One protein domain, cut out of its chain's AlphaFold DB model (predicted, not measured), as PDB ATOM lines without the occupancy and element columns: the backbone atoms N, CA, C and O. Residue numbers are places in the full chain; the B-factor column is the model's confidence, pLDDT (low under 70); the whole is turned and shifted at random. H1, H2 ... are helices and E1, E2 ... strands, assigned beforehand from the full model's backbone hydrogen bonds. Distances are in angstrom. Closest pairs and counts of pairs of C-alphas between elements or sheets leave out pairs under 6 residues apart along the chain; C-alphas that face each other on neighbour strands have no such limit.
ATOM      1  N   VAL A  39     194.222 291.838 127.580       84.69
ATOM      2  CA  VAL A  39     194.330 290.590 128.335       84.69
ATOM      3  C   VAL A  39     195.746 290.075 128.097       84.69
ATOM      4  O   VAL A  39     196.092 289.688 126.983       84.69
ATOM      5  N   ASP A  40     196.602 290.155 129.118       85.31
ATOM      6  CA  ASP A  40     198.020 289.753 129.054       85.31
ATOM      7  C   ASP A  40     198.805 290.469 127.942       85.31
ATOM      8  O   ASP A  40     199.577 289.873 127.190       85.31
ATOM      9  N   GLY A  41     198.553 291.773 127.791       84.88
ATOM     10  CA  GLY A  41     199.172 292.603 126.756       84.88
ATOM     11  C   GLY A  41     198.650 292.348 125.338       84.88
ATOM     12  O   GLY A  41     199.150 292.953 124.391       84.88
ATOM     13  N   LYS A  42     197.638 291.486 125.167       84.00
ATOM     14  CA  LYS A  42     196.982 291.216 123.882       84.00
ATOM     15  C   LYS A  42     195.619 291.893 123.837       84.00
ATOM     16  O   LYS A  42     194.881 291.882 124.817       84.00
ATOM     17  N   VAL A  43     195.276 292.462 122.687       87.38
ATOM     18  CA  VAL A  43     193.969 293.092 122.468       87.38
ATOM     19  C   VAL A  43     192.889 292.018 122.416       87.38
ATOM     20  O   VAL A  43     193.002 291.073 121.631       87.38
ATOM     21  N   ALA A  44     191.845 292.172 123.230       89.19
ATOM     22  CA  ALA A  44     190.680 291.305 123.167       89.19
ATOM     23  C   ALA A  44     189.928 291.548 121.839       89.19
ATOM     24  O   ALA A  44     189.486 292.671 121.581       89.19
ATOM     25  N   PRO A  45     189.797 290.540 120.956       88.12
ATOM     26  CA  PRO A  45     189.031 290.686 119.726       88.12
ATOM     27  C   PRO A  45     187.542 290.895 120.012       88.12
ATOM     28  O   PRO A  45     186.990 290.297 120.939       88.12
ATOM     29  N   ARG A  46     186.895 291.685 119.147       86.75
ATOM     30  CA  ARG A  46     185.434 291.821 119.101       86.75
ATOM     31  C   ARG A  46     184.788 290.491 118.730       86.75
ATOM     32  O   ARG A  46     185.333 289.734 117.917       86.75
ATOM     33  N   LEU A  47     183.609 290.230 119.287       87.50
ATOM     34  CA  LEU A  47     182.772 289.137 118.810       87.50
ATOM     35  C   LEU A  47     182.271 289.489 117.414       87.50
ATOM     36  O   LEU A  47     181.684 290.547 117.196       87.50
ATOM     37  N   SER A  48     182.499 288.589 116.458       85.62
ATOM     38  CA  SER A  48     181.897 288.728 115.137       85.62
ATOM     39  C   SER A  48     180.369 288.639 115.245       85.62
ATOM     40  O   SER A  48     179.879 287.902 116.107       85.62
ATOM     41  N   PRO A  49     179.610 289.296 114.349       85.81
ATOM     42  CA  PRO A  49     178.143 289.344 114.387       85.81
ATOM     43  C   PRO A  49     177.499 288.034 113.889       85.81
ATOM     44  O   PRO A  49     176.547 288.023 113.112       85.81
ATOM     45  N   LEU A  50     178.071 286.894 114.272       87.19
ATOM     46  CA  LEU A  50     177.579 285.572 113.913       87.19
ATOM     47  C   LEU A  50     176.451 285.169 114.874       87.19
ATOM     48  O   LEU A  50     176.569 285.437 116.071       87.19
ATOM     49  N   PRO A  51     175.403 284.464 114.400       86.12
ATOM     50  CA  PRO A  51     174.253 284.105 115.236       86.12
ATOM     51  C   PRO A  51     174.644 283.403 116.540       86.12
ATOM     52  O   PRO A  51     174.154 283.746 117.606       86.12
ATOM     53  N   PHE A  52     175.626 282.500 116.491       85.88
ATOM     54  CA  PHE A  52     176.095 281.769 117.671       85.88
ATOM     55  C   PHE A  52     176.904 282.607 118.678       85.88
ATOM     56  O   PHE A  52     177.106 282.146 119.794       85.88
ATOM     57  N   HIS A  53     177.356 283.815 118.327       88.38
ATOM     58  CA  HIS A  53     177.926 284.765 119.292       88.38
ATOM     59  C   HIS A  53     176.862 285.673 119.916       88.38
ATOM     60  O   HIS A  53     177.020 286.097 121.057       88.38
ATOM     61  N   ILE A  54     175.791 285.967 119.177       84.62
ATOM     62  CA  ILE A  54     174.722 286.874 119.611       84.62
ATOM     63  C   ILE A  54     173.698 286.126 120.469       84.62
ATOM     64  O   ILE A  54     173.323 286.584 121.543       84.62
ATOM     65  N   GLU A  55     173.258 284.960 120.006       84.12
ATOM     66  CA  GLU A  55     172.181 284.187 120.628       84.12
ATOM     67  C   GLU A  55     172.679 283.311 121.783       84.12
ATOM     68  O   GLU A  55     171.883 282.871 122.611       84.12
ATOM     69  N   ASN A  56     173.984 283.027 121.840       78.00
ATOM     70  CA  ASN A  56     174.530 282.023 122.746       78.00
ATOM     71  C   ASN A  56     175.869 282.428 123.382       78.00
ATOM     72  O   ASN A  56     176.888 281.755 123.235       78.00
ATOM     73  N   SER A  57     175.843 283.534 124.123       80.88
ATOM     74  CA  SER A  57     176.995 284.146 124.798       80.88
ATOM     75  C   SER A  57     177.407 283.474 126.119       80.88
ATOM     76  O   SER A  57     178.173 284.040 126.900       80.88
ATOM     77  N   LEU A  58     176.912 282.262 126.386       88.50
ATOM     78  CA  LEU A  58     177.312 281.488 127.558       88.50
ATOM     79  C   LEU A  58     178.783 281.071 127.456       88.50
ATOM     80  O   LEU A  58     179.243 280.594 126.419       88.50
ATOM     81  N   GLU A  59     179.487 281.157 128.581       90.50
ATOM     82  CA  GLU A  59     180.910 280.822 128.712       90.50
ATOM     83  C   GLU A  59     181.262 279.443 128.137       90.50
ATOM     84  O   GLU A  59     182.190 279.306 127.340       90.50
ATOM     85  N   SER A  60     180.473 278.416 128.462       92.00
ATOM     86  CA  SER A  60     180.687 277.054 127.957       92.00
ATOM     87  C   SER A  60     180.642 276.973 126.427       92.00
ATOM     88  O   SER A  60     181.388 276.199 125.826       92.00
ATOM     89  N   ASN A  61     179.828 277.806 125.776       90.75
ATOM     90  CA  ASN A  61     179.709 277.837 124.321       90.75
ATOM     91  C   ASN A  61     180.869 278.582 123.661       90.75
ATOM     92  O   ASN A  61     181.338 278.146 122.607       90.75
ATOM     93  N   CYS A  62     181.410 279.614 124.310       91.81
ATOM     94  CA  CYS A  62     182.672 280.223 123.899       91.81
ATOM     95  C   CYS A  62     183.814 279.194 123.960       91.81
ATOM     96  O   CYS A  62     184.546 278.999 122.984       91.81
ATOM     97  N   LEU A  63     183.932 278.471 125.078       93.19
ATOM     98  CA  LEU A  63     184.994 277.484 125.296       93.19
ATOM     99  C   LEU A  63     184.922 276.299 124.328       93.19
ATOM    100  O   LEU A  63     185.965 275.851 123.851       93.19
ATOM    101  N   ASN A  64     183.719 275.865 123.938       92.06
ATOM    102  CA  ASN A  64     183.515 274.796 122.949       92.06
ATOM    103  C   ASN A  64     184.227 275.039 121.603       92.06
ATOM    104  O   ASN A  64     184.508 274.081 120.870       92.06
ATOM    105  N   CYS A  65     184.498 276.305 121.269       91.56
ATOM    106  CA  CYS A  65     185.197 276.715 120.053       91.56
ATOM    107  C   CYS A  65     186.594 277.295 120.316       91.56
ATOM    108  O   CYS A  65     187.465 277.143 119.464       91.56
ATOM    109  N   HIS A  66     186.819 277.955 121.457       92.81
ATOM    110  CA  HIS A  66     188.030 278.747 121.708       92.81
ATOM    111  C   HIS A  66     189.016 278.125 122.712       92.81
ATOM    112  O   HIS A  66     190.147 278.602 122.823       92.81
ATOM    113  N   GLN A  67     188.651 277.046 123.414       94.00
ATOM    114  CA  GLN A  67     189.555 276.362 124.350       94.00
ATOM    115  C   GLN A  67     190.692 275.607 123.638       94.00
ATOM    116  O   GLN A  67     191.810 275.513 124.150       94.00
ATOM    117  N   SER A  68     190.431 275.088 122.439       92.38
ATOM    118  CA  SER A  68     191.396 274.354 121.619       92.38
ATOM    119  C   SER A  68     191.264 274.740 120.152       92.38
ATOM    120  O   SER A  68     190.243 275.274 119.730       92.38
ATOM    121  N   GLU A  69     192.280 274.430 119.353       92.62
ATOM    122  CA  GLU A  69     192.163 274.557 117.902       92.62
ATOM    123  C   GLU A  69     191.109 273.574 117.390       92.62
ATOM    124  O   GLU A  69     191.189 272.369 117.629       92.62
ATOM    125  N   LYS A  70     190.084 274.098 116.719       89.69
ATOM    126  CA  LYS A  70     188.985 273.308 116.171       89.69
ATOM    127  C   LYS A  70     188.512 273.941 114.879       89.69
ATOM    128  O   LYS A  70     188.493 275.156 114.744       89.69
ATOM    129  N   ASN A  71     188.076 273.101 113.952       92.94
ATOM    130  CA  ASN A  71     187.389 273.521 112.740       92.94
ATOM    131  C   ASN A  71     185.993 272.914 112.747       92.94
ATOM    132  O   ASN A  71     185.813 271.780 113.194       92.94
ATOM    133  N   PHE A  72     185.013 273.640 112.227       90.62
ATOM    134  CA  PHE A  72     183.669 273.104 112.050       90.62
ATOM    135  C   PHE A  72     183.022 273.662 110.789       90.62
ATOM    136  O   PHE A  72     183.480 274.649 110.213       90.62
ATOM    137  N   THR A  73     181.951 273.008 110.351       92.50
ATOM    138  CA  THR A  73     181.159 273.442 109.205       92.50
ATOM    139  C   THR A  73     179.737 273.702 109.668       92.50
ATOM    140  O   THR A  73     179.133 272.850 110.312       92.50
ATOM    141  N   LEU A  74     179.208 274.876 109.338       86.94
ATOM    142  CA  LEU A  74     177.830 275.270 109.616       86.94
ATOM    143  C   LEU A  74     177.262 275.913 108.350       86.94
ATOM    144  O   LEU A  74     177.908 276.778 107.762       86.94
ATOM    145  N   ASN A  75     176.083 275.478 107.901       89.38
ATOM    146  CA  ASN A  75     175.425 275.985 106.688       89.38
ATOM    147  C   ASN A  75     176.350 275.993 105.453       89.38
ATOM    148  O   ASN A  75     176.473 277.001 104.758       89.38
ATOM    149  N   ASN A  76     177.065 274.886 105.226       92.31
ATOM    150  CA  ASN A  76     178.047 274.710 104.147       92.31
ATOM    151  C   ASN A  76     179.227 275.709 104.167       92.31
ATOM    152  O   ASN A  76     180.016 275.744 103.224       92.31
ATOM    153  N   LYS A  77     179.400 276.484 105.245       91.06
ATOM    154  CA  LYS A  77     180.555 277.361 105.467       91.06
ATOM    155  C   LYS A  77     181.494 276.742 106.492       91.06
ATOM    156  O   LYS A  77     181.057 276.253 107.532       91.06
ATOM    157  N   LYS A  78     182.793 276.761 106.197       93.69
ATOM    158  CA  LYS A  78     183.842 276.312 107.116       93.69
ATOM    159  C   LYS A  78     184.239 277.463 108.036       93.69
ATOM    160  O   LYS A  78     184.574 278.544 107.560       93.69
ATOM    161  N   TYR A  79     184.242 277.202 109.335       91.44
ATOM    162  CA  TYR A  79     184.664 278.125 110.378       91.44
ATOM    163  C   TYR A  79     185.918 277.588 111.061       91.44
ATOM    164  O   TYR A  79     186.043 276.388 111.322       91.44
ATOM    165  N   ILE A  80     186.848 278.501 111.323       92.81
ATOM    166  CA  ILE A  80     188.148 278.232 111.940       92.81
ATOM    167  C   ILE A  80     188.286 279.204 113.122       92.81
ATOM    168  O   ILE A  80     188.863 280.285 112.964       92.81
ATOM    169  N   PRO A  81     187.664 278.908 114.279       91.31
ATOM    170  CA  PRO A  81     187.870 279.689 115.491       91.31
ATOM    171  C   PRO A  81     189.336 279.620 115.935       91.31
ATOM    172  O   PRO A  81     189.994 278.584 115.842       91.31
ATOM    173  N   LYS A  82     189.858 280.742 116.435       90.56
ATOM    174  CA  LYS A  82     191.198 280.789 117.027       90.56
ATOM    175  C   LYS A  82     191.139 280.336 118.481       90.56
ATOM    176  O   LYS A  82     190.275 280.799 119.222       90.56
ATOM    177  N   LYS A  83     192.093 279.505 118.899       93.44
ATOM    178  CA  LYS A  83     192.305 279.201 120.317       93.44
ATOM    179  C   LYS A  83     192.644 280.483 121.093       93.44
ATOM    180  O   LYS A  83     193.347 281.348 120.564       93.44
ATOM    181  N   MET A  84     192.180 280.588 122.339       92.31
ATOM    182  CA  MET A  84     192.545 281.686 123.240       92.31
ATOM    183  C   MET A  84     194.073 281.767 123.406       92.31
ATOM    184  O   MET A  84     194.712 280.757 123.717       92.31
ATOM    185  N   PRO A  85     194.684 282.949 123.205       91.00
ATOM    186  CA  PRO A  85     196.127 283.133 123.316       91.00
ATOM    187  C   PRO A  85     196.582 283.509 124.740       91.00
ATOM    188  O   PRO A  85     197.723 283.945 124.906       91.00
ATOM    189  N   HIS A  86     195.692 283.407 125.724       90.31
ATOM    190  CA  HIS A  86     195.881 283.744 127.134       90.31
ATOM    191  C   HIS A  86     195.352 282.599 128.008       90.31
ATOM    192  O   HIS A  86     194.693 281.681 127.510       90.31
ATOM    193  N   GLU A  87     195.638 282.649 129.306       90.00
ATOM    194  CA  GLU A  87     195.060 281.707 130.264       90.00
ATOM    195  C   GLU A  87     193.545 281.899 130.387       90.00
ATOM    196  O   GLU A  87     193.014 282.980 130.119       90.00
ATOM    197  N   TYR A  88     192.833 280.842 130.775       90.50
ATOM    198  CA  TYR A  88     191.388 280.918 130.953       90.50
ATOM    199  C   TYR A  88     191.016 281.984 131.994       90.50
ATOM    200  O   TYR A  88     191.603 282.049 133.074       90.50
ATOM    201  N   ARG A  89     190.013 282.795 131.657       89.38
ATOM    202  CA  ARG A  89     189.359 283.750 132.550       89.38
ATOM    203  C   ARG A  89     187.861 283.593 132.388       89.38
ATOM    204  O   ARG A  89     187.393 283.375 131.274       89.38
ATOM    205  N   GLU A  90     187.158 283.701 133.503       90.56
ATOM    206  CA  GLU A  90     185.701 283.681 133.525       90.56
ATOM    207  C   GLU A  90     185.108 284.933 132.868       90.56
ATOM    208  O   GLU A  90     185.761 285.974 132.748       90.56
ATOM    209  N   ASN A  91     183.842 284.831 132.479       90.06
ATOM    210  CA  ASN A  91     183.059 285.887 131.860       90.06
ATOM    211  C   ASN A  91     183.674 286.421 130.554       90.06
ATOM    212  O   ASN A  91     184.011 287.602 130.438       90.06
ATOM    213  N   CYS A  92     183.769 285.558 129.538       90.38
ATOM    214  CA  CYS A  92     184.248 285.889 128.187       90.38
ATOM    215  C   CYS A  92     183.727 287.244 127.645       90.38
ATOM    216  O   CYS A  92     184.496 288.043 127.106       90.38
ATOM    217  N   ILE A  93     182.434 287.539 127.821       89.50
ATOM    218  CA  ILE A  93     181.796 288.759 127.293       89.50
ATOM    219  C   ILE A  93     182.210 290.054 128.002       89.50
ATOM    220  O   ILE A  93     181.955 291.137 127.480       89.50
ATOM    221  N   SER A  94     182.869 289.968 129.160       88.69
ATOM    222  CA  SER A  94     183.442 291.141 129.836       88.69
ATOM    223  C   SER A  94     184.525 291.823 128.997       88.69
ATOM    224  O   SER A  94     184.688 293.039 129.063       88.69
ATOM    225  N   CYS A  95     185.254 291.031 128.202       89.44
ATOM    226  CA  CYS A  95     186.371 291.482 127.374       89.44
ATOM    227  C   CYS A  95     186.077 291.354 125.872       89.44
ATOM    228  O   CYS A  95     186.629 292.098 125.062       89.44
TER     229      CYS A  95
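What this domain is: This is residues 39 to 95 of the 100 residues of an uncharacterized protein of Candidatus Marinimicrobia bacterium (UniProt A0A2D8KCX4). With little regular structure, the domain is an elongated frame of mostly unnamed chain, with the short helix H2 on one side and H1 at a corner. The tip of the hairpin E1 and E2, residues 73 to 78, sticks out at one end. The printed part has 57 residues, 18 of them in named elements, in the order H1, H2, E1, E2; the class is mixed, and the two-strand sheet is antiparallel. The whole is compact, radius of gyration of the C-alphas 11.6 A, spanning 35 by 22 by 18 A.

How they stand to each other: H1, residues 51 to 54, and H2, residues 59 to 66, are only just apart, closest 8.0 A. In H2, 3 of 4 O i to N i+4 pairs are within hydrogen-bond range; H1 is too short for one. E1, residues 72 to 74, and E2, residues 77 to 79, form an antiparallel hairpin at 143 degrees, with N 79 and O 72 2.8 A apart. H2 and E2 are apart.

Where its parts are: H1 begins at C-alpha 51 (174.253, 284.105, 115.236). H2 is 10.2 A long. E1 measures 6.7 A; E2, 6.4 A, ends at C-alpha 79 (184.664, 278.125, 110.378).

The domain as a whole: The C-alphas farthest apart, Gly 41 and Asn 76, are 35.7 A apart. The printed part has no cut, its three links between named elements are tight, and no printed residue is under 70 in pLDDT.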